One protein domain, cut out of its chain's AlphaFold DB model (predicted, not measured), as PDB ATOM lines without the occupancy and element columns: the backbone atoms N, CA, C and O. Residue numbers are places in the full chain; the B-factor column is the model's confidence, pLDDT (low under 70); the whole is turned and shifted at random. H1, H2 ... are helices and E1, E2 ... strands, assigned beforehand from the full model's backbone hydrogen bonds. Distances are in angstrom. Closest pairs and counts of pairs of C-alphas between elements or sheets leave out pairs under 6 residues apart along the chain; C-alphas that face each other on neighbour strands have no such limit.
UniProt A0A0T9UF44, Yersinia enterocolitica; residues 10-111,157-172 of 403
ATOM      1  N   THR A  10     -45.459  30.198  -5.331       79.62
ATOM      2  CA  THR A  10     -44.686  28.956  -5.440       79.62
ATOM      3  C   THR A  10     -45.574  27.745  -5.736       79.62
ATOM      4  O   THR A  10     -45.239  26.932  -6.594       79.62
ATOM      5  N   GLN A  11     -46.734  27.625  -5.078       75.50
ATOM      6  CA  GLN A  11     -47.681  26.519  -5.296       75.50
ATOM      7  C   GLN A  11     -48.318  26.567  -6.689       75.50
ATOM      8  O   GLN A  11     -48.638  25.530  -7.264       75.50
ATOM      9  N   LEU A  12     -48.439  27.763  -7.267       78.62
ATOM     10  CA  LEU A  12     -48.893  27.979  -8.643       78.62
ATOM     11  C   LEU A  12     -47.754  27.828  -9.677       78.62
ATOM     12  O   LEU A  12     -47.939  28.095 -10.868       78.62
ATOM     13  N   ASN A  13     -46.581  27.345  -9.249       85.31
ATOM     14  CA  ASN A  13     -45.350  27.214 -10.036       85.31
ATOM     15  C   ASN A  13     -44.826  28.540 -10.608       85.31
ATOM     16  O   ASN A  13     -44.221  28.539 -11.681       85.31
ATOM     17  N   PHE A  14     -45.057  29.663  -9.926       89.69
ATOM     18  CA  PHE A  14     -44.327  30.893 -10.211       89.69
ATOM     19  C   PHE A  14     -42.984  30.898  -9.488       89.69
ATOM     20  O   PHE A  14     -42.882  30.478  -8.335       89.69
ATOM     21  N   THR A  15     -41.972  31.447 -10.156       91.56
ATOM     22  CA  THR A  15     -40.665  31.705  -9.550       91.56
ATOM     23  C   THR A  15     -40.463  33.199  -9.401       91.56
ATOM     24  O   THR A  15     -40.425  33.931 -10.391       91.56
ATOM     25  N   THR A  16     -40.278  33.645  -8.163       92.62
ATOM     26  CA  THR A  16     -39.943  35.035  -7.848       92.62
ATOM     27  C   THR A  16     -38.431  35.244  -7.849       92.62
ATOM     28  O   THR A  16     -37.712  34.536  -7.144       92.62
ATOM     29  N   ILE A  17     -37.946  36.233  -8.596       93.19
ATOM     30  CA  ILE A  17     -36.525  36.593  -8.686       93.19
ATOM     31  C   ILE A  17     -36.373  38.058  -8.293       93.19
ATOM     32  O   ILE A  17     -37.039  38.913  -8.865       93.19
ATOM     33  N   VAL A  18     -35.485  38.353  -7.346       91.44
ATOM     34  CA  VAL A  18     -35.155  39.728  -6.954       91.44
ATOM     35  C   VAL A  18     -33.857  40.144  -7.637       91.44
ATOM     36  O   VAL A  18     -32.850  39.445  -7.513       91.44
ATOM     37  N   ALA A  19     -33.882  41.264  -8.359       86.25
ATOM     38  CA  ALA A  19     -32.708  41.871  -8.968       86.25
ATOM     39  C   ALA A  19     -32.342  43.181  -8.261       86.25
ATOM     40  O   ALA A  19     -33.210  43.939  -7.823       86.25
ATOM     41  N   GLU A  20     -31.041  43.452  -8.194       83.75
ATOM     42  CA  GLU A  20     -30.534  44.775  -7.831       83.75
ATOM     43  C   GLU A  20     -30.853  45.798  -8.941       83.75
ATOM     44  O   GLU A  20     -30.988  45.401 -10.103       83.75
ATOM     45  N   PRO A  21     -30.943  47.102  -8.621       80.19
ATOM     46  CA  PRO A  21     -31.145  48.150  -9.621       80.19
ATOM     47  C   PRO A  21     -30.085  48.138 -10.736       80.19
ATOM     48  O   PRO A  21     -28.885  47.980 -10.482       80.19
ATOM     49  N   THR A  22     -30.520  48.375 -11.973       84.19
ATOM     50  CA  THR A  22     -29.667  48.438 -13.161       84.19
ATOM     51  C   THR A  22     -28.940  49.774 -13.205       84.19
ATOM     52  O   THR A  22     -29.532  50.834 -13.419       84.19
ATOM     53  N   THR A  23     -27.615  49.732 -13.107       81.88
ATOM     54  CA  THR A  23     -26.775  50.928 -13.266       81.88
ATOM     55  C   THR A  23     -26.332  51.175 -14.711       81.88
ATOM     56  O   THR A  23     -25.852  52.265 -15.012       81.88
ATOM     57  N   ASP A  24     -26.456  50.184 -15.602       85.25
ATOM     58  CA  ASP A  24     -25.998  50.245 -16.998       85.25
ATOM     59  C   ASP A  24     -26.907  49.410 -17.921       85.25
ATOM     60  O   ASP A  24     -26.802  48.186 -17.983       85.25
ATOM     61  N   PHE A  25     -27.771  50.080 -18.688       85.62
ATOM     62  CA  PHE A  25     -28.682  49.435 -19.644       85.62
ATOM     63  C   PHE A  25     -28.009  49.004 -20.959       85.62
ATOM     64  O   PHE A  25     -28.687  48.523 -21.866       85.62
ATOM     65  N   SER A  26     -26.689  49.149 -21.108       82.44
ATOM     66  CA  SER A  26     -25.992  48.626 -22.293       82.44
ATOM     67  C   SER A  26     -25.838  47.103 -22.275       82.44
ATOM     68  O   SER A  26     -25.548  46.505 -23.313       82.44
ATOM     69  N   ARG A  27     -26.017  46.463 -21.108       81.69
ATOM     70  CA  ARG A  27     -25.815  45.017 -20.912       81.69
ATOM     71  C   ARG A  27     -26.882  44.370 -20.012       81.69
ATOM     72  O   ARG A  27     -26.532  43.642 -19.087       81.69
ATOM     73  N   PRO A  28     -28.184  44.551 -20.295       80.56
ATOM     74  CA  PRO A  28     -29.254  44.044 -19.430       80.56
ATOM     75  C   PRO A  28     -29.268  42.511 -19.357       80.56
ATOM     76  O   PRO A  28     -29.706  41.924 -18.374       80.56
ATOM     77  N   LEU A  29     -28.752  41.837 -20.391       85.69
ATOM     78  CA  LEU A  29     -28.671  40.381 -20.406       85.69
ATOM     79  C   LEU A  29     -27.589  39.824 -19.472       85.69
ATOM     80  O   LEU A  29     -27.642  38.632 -19.178       85.69
ATOM     81  N   ASP A  30     -26.629  40.641 -19.032       84.25
ATOM     82  CA  ASP A  30     -25.538  40.238 -18.130       84.25
ATOM     83  C   ASP A  30     -25.968  40.261 -16.656       84.25
ATOM     84  O   ASP A  30     -25.264  39.756 -15.781       84.25
ATOM     85  N   GLU A  31     -27.141  40.821 -16.374       85.88
ATOM     86  CA  GLU A  31     -27.655  40.968 -15.023       85.88
ATOM     87  C   GLU A  31     -27.945  39.614 -14.360       85.88
ATOM     88  O   GLU A  31     -28.342  38.627 -14.991       85.88
ATOM     89  N   ASN A  32     -27.765  39.565 -13.038       87.25
ATOM     90  CA  ASN A  32     -27.883  38.327 -12.263       87.25
ATOM     91  C   ASN A  32     -29.263  37.669 -12.384       87.25
ATOM     92  O   ASN A  32     -29.351  36.439 -12.362       87.25
ATOM     93  N   TRP A  33     -30.331  38.453 -12.560       88.94
ATOM     94  CA  TRP A  33     -31.683  37.909 -12.680       88.94
ATOM     95  C   TRP A  33     -31.843  37.008 -13.910       88.94
ATOM     96  O   TRP A  33     -32.588  36.035 -13.841       88.94
ATOM     97  N   VAL A  34     -31.101  37.253 -15.000       90.50
ATOM     98  CA  VAL A  34     -31.114  36.390 -16.194       90.50
ATOM     99  C   VAL A  34     -30.521  35.023 -15.864       90.50
ATOM    100  O   VAL A  34     -31.061  33.990 -16.260       90.50
ATOM    101  N   THR A  35     -29.440  34.999 -15.081       91.62
ATOM    102  CA  THR A  35     -28.831  33.747 -14.612       91.62
ATOM    103  C   THR A  35     -29.785  32.985 -13.693       91.62
ATOM    104  O   THR A  35     -29.951  31.776 -13.858       91.62
ATOM    105  N   GLU A  36     -30.456  33.672 -12.766       92.56
ATOM    106  CA  GLU A  36     -31.444  33.041 -11.882       92.56
ATOM    107  C   GLU A  36     -32.692  32.564 -12.646       92.56
ATOM    108  O   GLU A  36     -33.204  31.483 -12.354       92.56
ATOM    109  N   ALA A  37     -33.127  33.275 -13.690       92.06
ATOM    110  CA  ALA A  37     -34.226  32.849 -14.556       92.06
ATOM    111  C   ALA A  37     -33.887  31.554 -15.300       92.06
ATOM    112  O   ALA A  37     -34.640  30.582 -15.241       92.06
ATOM    113  N   VAL A  38     -32.716  31.491 -15.944       92.62
ATOM    114  CA  VAL A  38     -32.260  30.274 -16.636       92.62
ATOM    115  C   VAL A  38     -32.067  29.121 -15.648       92.62
ATOM    116  O   VAL A  38     -32.407  27.980 -15.958       92.62
ATOM    117  N   LYS A  39     -31.591  29.401 -14.431       93.56
ATOM    118  CA  LYS A  39     -31.441  28.406 -13.360       93.56
ATOM    119  C   LYS A  39     -32.788  27.874 -12.881       93.56
ATOM    120  O   LYS A  39     -32.910  26.667 -12.680       93.56
ATOM    121  N   SER A  40     -33.796  28.738 -12.761       92.31
ATOM    122  CA  SER A  40     -35.171  28.325 -12.480       92.31
ATOM    123  C   SER A  40     -35.680  27.385 -13.566       92.31
ATOM    124  O   SER A  40     -36.117  26.286 -13.247       92.31
ATOM    125  N   LEU A  41     -35.559  27.761 -14.843       91.56
ATOM    126  CA  LEU A  41     -35.978  26.907 -15.961       91.56
ATOM    127  C   LEU A  41     -35.267  25.548 -15.923       91.56
ATOM    128  O   LEU A  41     -35.915  24.508 -16.021       91.56
ATOM    129  N   ALA A  42     -33.953  25.547 -15.683       92.81
ATOM    130  CA  ALA A  42     -33.148  24.335 -15.566       92.81
ATOM    131  C   ALA A  42     -33.621  23.401 -14.441       92.81
ATOM    132  O   ALA A  42     -33.430  22.194 -14.539       92.81
ATOM    133  N   SER A  43     -34.199  23.935 -13.360       91.56
ATOM    134  CA  SER A  43     -34.635  23.138 -12.205       91.56
ATOM    135  C   SER A  43     -35.851  22.248 -12.491       91.56
ATOM    136  O   SER A  43     -36.077  21.270 -11.782       91.56
ATOM    137  N   HIS A  44     -36.600  22.527 -13.561       89.19
ATOM    138  CA  HIS A  44     -37.754  21.715 -13.950       89.19
ATOM    139  C   HIS A  44     -37.370  20.418 -14.672       89.19
ATOM    140  O   HIS A  44     -38.221  19.537 -14.824       89.19
ATOM    141  N   PHE A  45     -36.103  20.266 -15.065       90.12
ATOM    142  CA  PHE A  45     -35.612  19.143 -15.854       90.12
ATOM    143  C   PHE A  45     -34.607  18.299 -15.064       90.12
ATOM    144  O   PHE A  45     -33.680  18.817 -14.444       90.12
ATOM    145  N   ASP A  46     -34.771  16.983 -15.121       90.94
ATOM    146  CA  ASP A  46     -33.866  15.996 -14.530       90.94
ATOM    147  C   ASP A  46     -33.912  14.670 -15.307       90.94
ATOM    148  O   ASP A  46     -34.722  14.493 -16.223       90.94
ATOM    149  N   ALA A  47     -33.011  13.747 -14.962       87.50
ATOM    150  CA  ALA A  47     -32.905  12.450 -15.624       87.50
ATOM    151  C   ALA A  47     -34.010  11.458 -15.228       87.50
ATOM    152  O   ALA A  47     -34.299  10.537 -15.991       87.50
ATOM    153  N   GLU A  48     -34.648  11.642 -14.071       88.06
ATOM    154  CA  GLU A  48     -35.720  10.763 -13.590       88.06
ATOM    155  C   GLU A  48     -36.999  10.940 -14.423       88.06
ATOM    156  O   GLU A  48     -37.754   9.991 -14.626       88.06
ATOM    157  N   LYS A  49     -37.193  12.133 -14.994       81.88
ATOM    158  CA  LYS A  49     -38.283  12.472 -15.923       81.88
ATOM    159  C   LYS A  49     -38.081  11.971 -17.362       81.88
ATOM    160  O   LYS A  49     -38.917  12.249 -18.221       81.88
ATOM    161  N   GLY A  50     -37.003  11.237 -17.643       88.31
ATOM    162  CA  GLY A  50     -36.752  10.593 -18.936       88.31
ATOM    163  C   GLY A  50     -35.690  11.276 -19.812       88.31
ATOM    164  O   GLY A  50     -35.137  12.315 -19.444       88.31
ATOM    165  N   PRO A  51     -35.376  10.685 -20.983       87.38
ATOM    166  CA  PRO A  51     -34.225  11.074 -21.802       87.38
ATOM    167  C   PRO A  51     -34.314  12.506 -22.344       87.38
ATOM    168  O   PRO A  51     -33.326  13.235 -22.288       87.38
ATOM    169  N   ASP A  52     -35.494  12.941 -22.791       83.31
ATOM    170  CA  ASP A  52     -35.691  14.299 -23.319       83.31
ATOM    171  C   ASP A  52     -35.499  15.359 -22.224       83.31
ATOM    172  O   ASP A  52     -34.863  16.390 -22.443       83.31
ATOM    173  N   SER A  53     -35.982  15.078 -21.008       85.88
ATOM    174  CA  SER A  53     -35.772  15.931 -19.833       85.88
ATOM    175  C   SER A  53     -34.296  15.958 -19.414       85.88
ATOM    176  O   SER A  53     -33.749  17.027 -19.147       85.88
ATOM    177  N   ALA A  54     -33.600  14.818 -19.440       89.81
ATOM    178  CA  ALA A  54     -32.159  14.764 -19.185       89.81
ATOM    179  C   ALA A  54     -31.359  15.612 -20.195       89.81
ATOM    180  O   ALA A  54     -30.417  16.326 -19.829       89.81
ATOM    181  N   GLN A  55     -31.752  15.565 -21.472       89.94
ATOM    182  CA  GLN A  55     -31.135  16.358 -22.532       89.94
ATOM    183  C   GLN A  55     -31.398  17.856 -22.332       89.94
ATOM    184  O   GLN A  55     -30.467  18.658 -22.432       89.94
ATOM    185  N   ALA A  56     -32.633  18.230 -21.988       89.69
ATOM    186  CA  ALA A  56     -33.004  19.604 -21.662       89.69
ATOM    187  C   ALA A  56     -32.183  20.145 -20.488       89.69
ATOM    188  O   ALA A  56     -31.605  21.229 -20.577       89.69
ATOM    189  N   LYS A  57     -32.064  19.358 -19.412       93.50
ATOM    190  CA  LYS A  57     -31.262  19.701 -18.236       93.50
ATOM    191  C   LYS A  57     -29.811  19.993 -18.612       93.50
ATOM    192  O   LYS A  57     -29.297  21.065 -18.300       93.50
ATOM    193  N   THR A  58     -29.189  19.084 -19.359       94.19
ATOM    194  CA  THR A  58     -27.810  19.242 -19.852       94.19
ATOM    195  C   THR A  58     -27.646  20.515 -20.687       94.19
ATOM    196  O   THR A  58     -26.670  21.248 -20.530       94.19
ATOM    197  N   PHE A  59     -28.613  20.807 -21.559       92.06
ATOM    198  CA  PHE A  59     -28.607  22.013 -22.380       92.06
ATOM    199  C   PHE A  59     -28.668  23.296 -21.532       92.06
ATOM    200  O   PHE A  59     -27.841  24.194 -21.717       92.06
ATOM    201  N   PHE A  60     -29.595  23.374 -20.572       93.69
ATOM    202  CA  PHE A  60     -29.730  24.534 -19.688       93.69
ATOM    203  C   PHE A  60     -28.518  24.727 -18.769       93.69
ATOM    204  O   PHE A  60     -28.075  25.859 -18.575       93.69
ATOM    205  N   ASP A  61     -27.928  23.646 -18.256       94.56
ATOM    206  CA  ASP A  61     -26.696  23.722 -17.463       94.56
ATOM    207  C   ASP A  61     -25.517  24.256 -18.300       94.56
ATOM    208  O   ASP A  61     -24.707  25.048 -17.809       94.56
ATOM    209  N   GLY A  62     -25.465  23.915 -19.593       94.69
ATOM    210  CA  GLY A  62     -24.528  24.503 -20.553       94.69
ATOM    211  C   GLY A  62     -24.738  26.008 -20.757       94.69
ATOM    212  O   GLY A  62     -23.769  26.772 -20.716       94.69
ATOM    213  N   LEU A  63     -25.991  26.454 -20.916       93.31
ATOM    214  CA  LEU A  63     -26.330  27.884 -20.999       93.31
ATOM    215  C   LEU A  63     -25.931  28.643 -19.729       93.31
ATOM    216  O   LEU A  63     -25.368  29.733 -19.819       93.31
ATOM    217  N   LEU A  64     -26.157  28.061 -18.550       93.94
ATOM    218  CA  LEU A  64     -25.725  28.644 -17.276       93.94
ATOM    219  C   LEU A  64     -24.204  28.789 -17.199       93.94
ATOM    220  O   LEU A  64     -23.708  29.811 -16.723       93.94
ATOM    221  N   GLY A  65     -23.454  27.795 -17.679       93.56
ATOM    222  CA  GLY A  65     -21.997  27.879 -17.782       93.56
ATOM    223  C   GLY A  65     -21.544  29.035 -18.678       93.56
ATOM    224  O   GLY A  65     -20.651  29.794 -18.305       93.56
ATOM    225  N   GLN A  66     -22.206  29.211 -19.823       93.69
ATOM    226  CA  GLN A  66     -21.934  30.298 -20.766       93.69
ATOM    227  C   GLN A  66     -22.238  31.680 -20.170       93.69
ATOM    228  O   GLN A  66     -21.391  32.569 -20.237       93.69
ATOM    229  N   LEU A  67     -23.391  31.844 -19.515       92.50
ATOM    230  CA  LEU A  67     -23.755  33.078 -18.807       92.50
ATOM    231  C   LEU A  67     -22.725  33.445 -17.732       92.50
ATOM    232  O   LEU A  67     -22.267  34.584 -17.671       92.50
ATOM    233  N   ARG A  68     -22.290  32.469 -16.926       91.00
ATOM    234  CA  ARG A  68     -21.261  32.683 -15.894       91.00
ATOM    235  C   ARG A  68     -19.915  33.089 -16.491       91.00
ATOM    236  O   ARG A  68     -19.279  34.003 -15.974       91.00
ATOM    237  N   ALA A  69     -19.488  32.440 -17.575       90.69
ATOM    238  CA  ALA A  69     -18.246  32.787 -18.264       90.69
ATOM    239  C   ALA A  69     -18.297  34.206 -18.851       90.69
ATOM    240  O   ALA A  69     -17.326  34.954 -18.724       90.69
ATOM    241  N   ARG A  70     -19.439  34.606 -19.426       89.06
ATOM    242  CA  ARG A  70     -19.659  35.973 -19.916       89.06
ATOM    243  C   ARG A  70     -19.587  36.996 -18.786       89.06
ATOM    244  O   ARG A  70     -18.847  37.969 -18.905       89.06
ATOM    245  N   ASN A  71     -20.277  36.742 -17.674       86.62
ATOM    246  CA  ASN A  71     -20.293  37.635 -16.511       86.62
ATOM    247  C   ASN A  71     -18.910  37.761 -15.846       86.62
ATOM    248  O   ASN A  71     -18.604  38.787 -15.245       86.62
ATOM    249  N   ALA A  72     -18.041  36.758 -16.004       88.06
ATOM    250  CA  ALA A  72     -16.638  36.810 -15.589       88.06
ATOM    251  C   ALA A  72     -15.709  37.530 -16.595       88.06
ATOM    252  O   ALA A  72     -14.496  37.559 -16.392       88.06
ATOM    253  N   GLY A  73     -16.242  38.082 -17.692       86.25
ATOM    254  CA  GLY A  73     -15.462  38.729 -18.753       86.25
ATOM    255  C   GLY A  73     -14.704  37.756 -19.663       86.25
ATOM    256  O   GLY A  73     -13.839  38.176 -20.425       86.25
ATOM    257  N   GLY A  74     -15.014  36.459 -19.595       87.44
ATOM    258  CA  GLY A  74     -14.319  35.387 -20.310       87.44
ATOM    259  C   GLY A  74     -14.888  35.056 -21.692       87.44
ATOM    260  O   GLY A  74     -14.655  33.952 -22.178       87.44
ATOM    261  N   MET A  75     -15.660  35.953 -22.314       90.81
ATOM    262  CA  MET A  75     -16.268  35.731 -23.632       90.81
ATOM    263  C   MET A  75     -15.911  36.824 -24.628       90.81
ATOM    264  O   MET A  75     -15.840  38.003 -24.281       90.81
ATOM    265  N   THR A  76     -15.739  36.425 -25.890       91.75
ATOM    266  CA  THR A  76     -15.621  37.379 -26.994       91.75
ATOM    267  C   THR A  76     -16.968  38.050 -27.274       91.75
ATOM    268  O   THR A  76     -18.032  37.580 -26.855       91.75
ATOM    269  N   GLU A  77     -16.944  39.157 -28.013       87.62
ATOM    270  CA  GLU A  77     -18.166  39.829 -28.468       87.62
ATOM    271  C   GLU A  77     -19.005  38.926 -29.386       87.62
ATOM    272  O   GLU A  77     -20.230  38.879 -29.270       87.62
ATOM    273  N   TRP A  78     -18.349  38.147 -30.252       90.69
ATOM    274  CA  TRP A  78     -19.028  37.188 -31.122       90.69
ATOM    275  C   TRP A  78     -19.729  36.086 -30.313       90.69
ATOM    276  O   TRP A  78     -20.919  35.851 -30.518       90.69
ATOM    277  N   ASP A  79     -19.036  35.482 -29.341       91.69
ATOM    278  CA  ASP A  79     -19.622  34.448 -28.474       91.69
ATOM    279  C   ASP A  79     -20.797  34.997 -27.655       91.69
ATOM    280  O   ASP A  79     -21.822  34.333 -27.499       91.69
ATOM    281  N   SER A  80     -20.676  36.239 -27.175       90.12
ATOM    282  CA  SER A  80     -21.741  36.923 -26.436       90.12
ATOM    283  C   SER A  80     -22.983  37.138 -27.307       90.12
ATOM    284  O   SER A  80     -24.108  36.911 -26.857       90.12
ATOM    285  N   ASN A  81     -22.796  37.515 -28.574       90.25
ATOM    286  CA  ASN A  81     -23.890  37.680 -29.529       90.25
ATOM    287  C   ASN A  81     -24.566  36.346 -29.881       90.25
ATOM    288  O   ASN A  81     -25.793  36.290 -29.988       90.25
ATOM    289  N   GLU A  82     -23.803  35.262 -30.021       92.94
ATOM    290  CA  GLU A  82     -24.370  33.925 -30.229       92.94
ATOM    291  C   GLU A  82     -25.137  33.420 -29.001       92.94
ATOM    292  O   GLU A  82     -26.217  32.840 -29.144       92.94
ATOM    293  N   LEU A  83     -24.647  33.697 -27.789       92.62
ATOM    294  CA  LEU A  83     -25.380  33.401 -26.560       92.62
ATOM    295  C   LEU A  83     -26.724  34.145 -26.517       92.62
ATOM    296  O   LEU A  83     -27.747  33.530 -26.217       92.62
ATOM    297  N   ASN A  84     -26.757  35.428 -26.890       90.12
ATOM    298  CA  ASN A  84     -27.994  36.216 -26.929       90.12
ATOM    299  C   ASN A  84     -29.039  35.614 -27.882       90.12
ATOM    300  O   ASN A  84     -30.210  35.489 -27.517       90.12
ATOM    301  N   LYS A  85     -28.623  35.174 -29.077       90.69
ATOM    302  CA  LYS A  85     -29.517  34.496 -30.033       90.69
ATOM    303  C   LYS A  85     -30.086  33.202 -29.456       90.69
ATOM    304  O   LYS A  85     -31.271  32.925 -29.627       90.69
ATOM    305  N   ARG A  86     -29.259  32.420 -28.753       90.06
ATOM    306  CA  ARG A  86     -29.693  31.172 -28.107       90.06
ATOM    307  C   ARG A  86     -30.678  31.436 -26.975       90.06
ATOM    308  O   ARG A  86     -31.712  30.780 -26.936       90.06
ATOM    309  N   LEU A  87     -30.401  32.407 -26.102       89.19
ATOM    310  CA  LEU A  87     -31.321  32.809 -25.032       89.19
ATOM    311  C   LEU A  87     -32.680  33.218 -25.606       89.19
ATOM    312  O   LEU A  87     -33.709  32.714 -25.164       89.19
ATOM    313  N   PHE A  88     -32.679  34.061 -26.642       87.69
ATOM    314  CA  PHE A  88     -33.904  34.466 -27.323       87.69
ATOM    315  C   PHE A  88     -34.664  33.261 -27.890       87.69
ATOM    316  O   PHE A  88     -35.853  33.107 -27.617       87.69
ATOM    317  N   ALA A  89     -33.986  32.382 -28.635       85.69
ATOM    318  CA  ALA A  89     -34.610  31.210 -29.247       85.69
ATOM    319  C   ALA A  89     -35.223  30.257 -28.208       85.69
ATOM    320  O   ALA A  89     -36.296  29.709 -28.436       85.69
ATOM    321  N   VAL A  90     -34.569  30.083 -27.059       82.44
ATOM    322  CA  VAL A  90     -35.042  29.199 -25.985       82.44
ATOM    323  C   VAL A  90     -36.272  29.769 -25.291       82.44
ATOM    324  O   VAL A  90     -37.246  29.044 -25.112       82.44
ATOM    325  N   LEU A  91     -36.264  31.063 -24.956       78.62
ATOM    326  CA  LEU A  91     -37.405  31.729 -24.313       78.62
ATOM    327  C   LEU A  91     -38.649  31.790 -25.217       78.62
ATOM    328  O   LEU A  91     -39.762  31.937 -24.720       78.62
ATOM    329  N   HIS A  92     -38.463  31.651 -26.530       81.31
ATOM    330  CA  HIS A  92     -39.539  31.617 -27.524       81.31
ATOM    331  C   HIS A  92     -39.770  30.218 -28.115       81.31
ATOM    332  O   HIS A  92     -40.535  30.069 -29.070       81.31
ATOM    333  N   SER A  93     -39.123  29.185 -27.571       81.69
ATOM    334  CA  SER A  93     -39.307  27.810 -28.025       81.69
ATOM    335  C   SER A  93     -40.685  27.299 -27.621       81.69
ATOM    336  O   SER A  93     -41.086  27.435 -26.470       81.69
ATOM    337  N   SER A  94     -41.393  26.647 -28.542       80.75
ATOM    338  CA  SER A  94     -42.637  25.920 -28.252       80.75
ATOM    339  C   SER A  94     -42.399  24.504 -27.718       80.75
ATOM    340  O   SER A  94     -43.351  23.750 -27.521       80.75
ATOM    341  N   GLN A  95     -41.137  24.116 -27.528       76.25
ATOM    342  CA  GLN A  95     -40.769  22.780 -27.082       76.25
ATOM    343  C   GLN A  95     -40.682  22.701 -25.571       76.25
ATOM    344  O   GLN A  95     -40.154  23.605 -24.922       76.25
ATOM    345  N   MET A  96     -41.126  21.559 -25.037       75.19
ATOM    346  CA  MET A  96     -41.222  21.319 -23.599       75.19
ATOM    347  C   MET A  96     -42.126  22.387 -22.951       75.19
ATOM    348  O   MET A  96     -42.565  23.331 -23.605       75.19
ATOM    349  N   ASN A  97     -42.470  22.284 -21.671       82.94
ATOM    350  CA  ASN A  97     -43.366  23.275 -21.047       82.94
ATOM    351  C   ASN A  97     -42.718  24.675 -20.882       82.94
ATOM    352  O   ASN A  97     -43.180  25.480 -20.080       82.94
ATOM    353  N   LEU A  98     -41.658  24.994 -21.638       84.75
ATOM    354  CA  LEU A  98     -40.889  26.233 -21.566       84.75
ATOM    355  C   LEU A  98     -41.736  27.498 -21.722       84.75
ATOM    356  O   LEU A  98     -41.570  28.371 -20.876       84.75
ATOM    357  N   PRO A  99     -42.686  27.617 -22.675       86.75
ATOM    358  CA  PRO A  99     -43.529  28.809 -22.750       86.75
ATOM    359  C   PRO A  99     -44.261  29.099 -21.438       86.75
ATOM    360  O   PRO A  99     -44.319  30.241 -20.997       86.75
ATOM    361  N   GLN A 100     -44.799  28.059 -20.800       86.50
ATOM    362  CA  GLN A 100     -45.514  28.182 -19.535       86.50
ATOM    363  C   GLN A 100     -44.551  28.548 -18.400       86.50
ATOM    364  O   GLN A 100     -44.811  29.489 -17.658       86.50
ATOM    365  N   LEU A 101     -43.411  27.858 -18.302       89.62
ATOM    366  CA  LEU A 101     -42.400  28.121 -17.276       89.62
ATOM    367  C   LEU A 101     -41.830  29.544 -17.378       89.62
ATOM    368  O   LEU A 101     -41.675  30.220 -16.367       89.62
ATOM    369  N   THR A 102     -41.578  30.037 -18.592       90.25
ATOM    370  CA  THR A 102     -41.105  31.406 -18.827       90.25
ATOM    371  C   THR A 102     -42.158  32.446 -18.447       90.25
ATOM    372  O   THR A 102     -41.820  33.449 -17.823       90.25
ATOM    373  N   ARG A 103     -43.440  32.216 -18.758       91.69
ATOM    374  CA  ARG A 103     -44.534  33.129 -18.371       91.69
ATOM    375  C   ARG A 103     -44.794  33.162 -16.864       91.69
ATOM    376  O   ARG A 103     -45.415  34.106 -16.382       91.69
ATOM    377  N   ARG A 104     -44.304  32.163 -16.129       92.12
ATOM    378  CA  ARG A 104     -44.406  32.059 -14.668       92.12
ATOM    379  C   ARG A 104     -43.203  32.634 -13.918       92.12
ATOM    380  O   ARG A 104     -43.120  32.521 -12.698       92.12
ATOM    381  N   LEU A 105     -42.283  33.296 -14.613       92.75
ATOM    382  CA  LEU A 105     -41.264  34.115 -13.964       92.75
ATOM    383  C   LEU A 105     -41.884  35.433 -13.478       92.75
ATOM    384  O   LEU A 105     -42.580  36.119 -14.228       92.75
ATOM    385  N   VAL A 106     -41.597  35.791 -12.226       93.56
ATOM    386  CA  VAL A 106     -41.972  37.067 -11.604       93.56
ATOM    387  C   VAL A 106     -40.684  37.741 -11.150       93.56
ATOM    388  O   VAL A 106     -40.048  37.295 -10.198       93.56
ATOM    389  N   VAL A 107     -40.246  38.777 -11.859       92.62
ATOM    390  CA  VAL A 107     -38.903  39.352 -11.686       92.62
ATOM    391  C   VAL A 107     -39.013  40.773 -11.159       92.62
ATOM    392  O   VAL A 107     -39.642  41.616 -11.790       92.62
ATOM    393  N   GLN A 108     -38.394  41.057 -10.018       92.31
ATOM    394  CA  GLN A 108     -38.233  42.416  -9.526       92.31
ATOM    395  C   GLN A 108     -37.014  43.046 -10.199       92.31
ATOM    396  O   GLN A 108     -35.899  42.640  -9.895       92.31
ATOM    397  N   HIS A 109     -37.212  44.009 -11.101       89.12
ATOM    398  CA  HIS A 109     -36.114  44.707 -11.779       89.12
ATOM    399  C   HIS A 109     -36.480  46.155 -12.137       89.12
ATOM    400  O   HIS A 109     -37.651  46.555 -12.115       89.12
ATOM    401  N   ASP A 110     -35.471  46.953 -12.485       88.12
ATOM    402  CA  ASP A 110     -35.661  48.336 -12.926       88.12
ATOM    403  C   ASP A 110     -36.428  48.408 -14.246       88.12
ATOM    404  O   ASP A 110     -36.046  47.791 -15.235       88.12
ATOM    405  N   SER A 111     -37.487  49.213 -14.296       88.31
ATOM    406  CA  SER A 111     -38.220  49.437 -15.543       88.31
ATOM    407  C   SER A 111     -37.563  50.527 -16.383       88.31
ATOM    408  O   SER A 111     -37.189  51.582 -15.867       88.31
ATOM    409  N   LYS A 157     -37.606  52.702  -7.568       85.81
ATOM    410  CA  LYS A 157     -37.235  51.397  -7.025       85.81
ATOM    411  C   LYS A 157     -37.599  50.284  -8.021       85.81
ATOM    412  O   LYS A 157     -38.621  50.418  -8.702       85.81
ATOM    413  N   PRO A 158     -36.841  49.173  -8.047       88.00
ATOM    414  CA  PRO A 158     -37.204  47.978  -8.800       88.00
ATOM    415  C   PRO A 158     -38.643  47.530  -8.521       88.00
ATOM    416  O   PRO A 158     -39.061  47.413  -7.361       88.00
ATOM    417  N   VAL A 159     -39.393  47.241  -9.585       90.38
ATOM    418  CA  VAL A 159     -40.790  46.782  -9.517       90.38
ATOM    419  C   VAL A 159     -40.903  45.339  -9.983       90.38
ATOM    420  O   VAL A 159     -40.042  44.852 -10.711       90.38
ATOM    421  N   TRP A 160     -41.966  44.654  -9.565       91.94
ATOM    422  CA  TRP A 160     -42.259  43.294 -10.009       91.94
ATOM    423  C   TRP A 160     -42.869  43.289 -11.409       91.94
ATOM    424  O   TRP A 160     -43.917  43.890 -11.641       91.94
ATOM    425  N   HIS A 161     -42.235  42.552 -12.313       91.25
ATOM    426  CA  HIS A 161     -42.691  42.291 -13.672       91.25
ATOM    427  C   HIS A 161     -43.149  40.841 -13.780       91.25
ATOM    428  O   HIS A 161     -42.476  39.932 -13.295       91.25
ATOM    429  N   PHE A 162     -44.295  40.615 -14.414       93.00
ATOM    430  CA  PHE A 162     -44.875  39.288 -14.614       93.00
ATOM    431  C   PHE A 162     -45.684  39.255 -15.910       93.00
ATOM    432  O   PHE A 162     -46.096  40.295 -16.427       93.00
ATOM    433  N   HIS A 163     -45.945  38.057 -16.436       93.44
ATOM    434  CA  HIS A 163     -46.802  37.913 -17.608       93.44
ATOM    435  C   HIS A 163     -48.280  38.103 -17.216       93.44
ATOM    436  O   HIS A 163     -48.830  37.252 -16.514       93.44
ATOM    437  N   PRO A 164     -48.975  39.153 -17.693       91.62
ATOM    438  CA  PRO A 164     -50.273  39.541 -17.140       91.62
ATOM    439  C   PRO A 164     -51.370  38.494 -17.355       91.62
ATOM    440  O   PRO A 164     -52.153  38.259 -16.445       91.62
ATOM    441  N   LEU A 165     -51.419  37.830 -18.519       89.31
ATOM    442  CA  LEU A 165     -52.467  36.833 -18.789       89.31
ATOM    443  C   LEU A 165     -52.277  35.555 -17.966       89.31
ATOM    444  O   LEU A 165     -53.196  35.156 -17.273       89.31
ATOM    445  N   GLU A 166     -51.087  34.945 -18.005       88.62
ATOM    446  CA  GLU A 166     -50.750  33.786 -17.163       88.62
ATOM    447  C   GLU A 166     -50.981  34.075 -15.674       88.62
ATOM    448  O   GLU A 166     -51.562  33.250 -14.980       88.62
ATOM    449  N   PHE A 167     -50.567  35.250 -15.186       88.25
ATOM    450  CA  PHE A 167     -50.781  35.624 -13.791       88.25
ATOM    451  C   PHE A 167     -52.269  35.686 -13.455       88.25
ATOM    452  O   PHE A 167     -52.704  34.970 -12.560       88.25
ATOM    453  N   LEU A 168     -53.048  36.476 -14.203       85.56
ATOM    454  CA  LEU A 168     -54.487  36.623 -13.982       85.56
ATOM    455  C   LEU A 168     -55.246  35.304 -14.126       85.56
ATOM    456  O   LEU A 168     -56.181  35.085 -13.369       85.56
ATOM    457  N   GLU A 169     -54.845  34.436 -15.055       81.56
ATOM    458  CA  GLU A 169     -55.453  33.116 -15.226       81.56
ATOM    459  C   GLU A 169     -55.204  32.223 -14.005       81.56
ATOM    460  O   GLU A 169     -56.112  31.537 -13.559       81.56
ATOM    461  N   MET A 170     -54.000  32.253 -13.426       81.00
ATOM    462  CA  MET A 170     -53.653  31.406 -12.276       81.00
ATOM    463  C   MET A 170     -54.167  31.934 -10.934       81.00
ATOM    464  O   MET A 170     -54.313  31.155  -9.995       81.00
ATOM    465  N   ILE A 171     -54.402  33.243 -10.817       74.75
ATOM    466  CA  ILE A 171     -55.012  33.845  -9.619       74.75
ATOM    467  C   ILE A 171     -56.518  34.045  -9.767       74.75
ATOM    468  O   ILE A 171     -57.148  34.638  -8.890       74.75
ATOM    469  N   LYS A 172     -57.092  33.616 -10.897       73.12
ATOM    470  CA  LYS A 172     -58.529  33.662 -11.104       73.12
ATOM    471  C   LYS A 172     -59.184  32.806 -10.031       73.12
ATOM    472  O   LYS A 172     -58.750  31.690  -9.761       73.12
TER     473      LYS A 172
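What this domain is: This is residues 10 to 111 and 157 to 172 of the 403 residues of a protein of Yersinia enterocolitica (UniProt A0A0T9UF44). A small three-stranded sheet has helix H1 packed along one face; the longer H2 folds back along H1 on the side away from the sheet, H3 turns back from the end of H2 toward short H4, and short H5 lies far out near H4. The printed part has 118 residues, in the order E1 H1 H2 H3 H4 E2 E3 H5; the mixed sheet runs E1 E2 E3. The class is mostly helix; the whole is compact, radius of gyration of the C-alphas 14.9 A, but flat, spanning 43 by 42 by 19 A.

Where its parts are: E1 is residues 15 to 18, beginning at C-alpha 15 (-40.665, 31.705, -9.550). H1 is residues 32 to 43, 16.6 A; H2 residues 51 to 71, 30.5 A; H3 residues 77 to 91, 21.3 A. H4 is residues 98 to 103, E2 105 to 109, E3 159 to 161. H5, residues 164 to 170, ends at C-alpha 170 (-53.653, 31.406, -12.276).

How they stand to each other: E1 and E2 are parallel, with N 17 and O 106 at 2.8 A; E2 and E3 are antiparallel, with N 161 and O 107 at 2.8 A. E1, H1 to H4 and E2 form a strand-helix-strand unit, two parallel neighbour strands with helices between. H1 is on the sheet, height 9.2 A, along the strands, making two layers, helix on one face. H1 and H2, a helical hairpin, touch at Ala 42 and Phe 60 (closest C-alphas 5.4 A), a shallow tilt of 15 degrees, opposite ways. H2 and H3, also a hairpin, touch at Arg 70 and Ser 80, closest C-alphas 6.9 A. H3 touches H4 about perpendicular, 89 degrees, C-alphas of Leu 91 and Thr 102 closest at 6.6 A. H5 is close but not clearly touching H4, closest C-alphas Arg 103 and Glu 166, 6.4 A. In H1 to H5 every O i to N i+4 pair is within hydrogen-bond range.

The domain as a whole: The C-alphas farthest apart, Thr 76 and Lys 172, are 45.9 A apart. Residues 112 to 156 are cut out; C-alphas 111 and 157 are 8.8 A apart. The link E1 to H1 is long. No printed residue is under 70 in pLDDT.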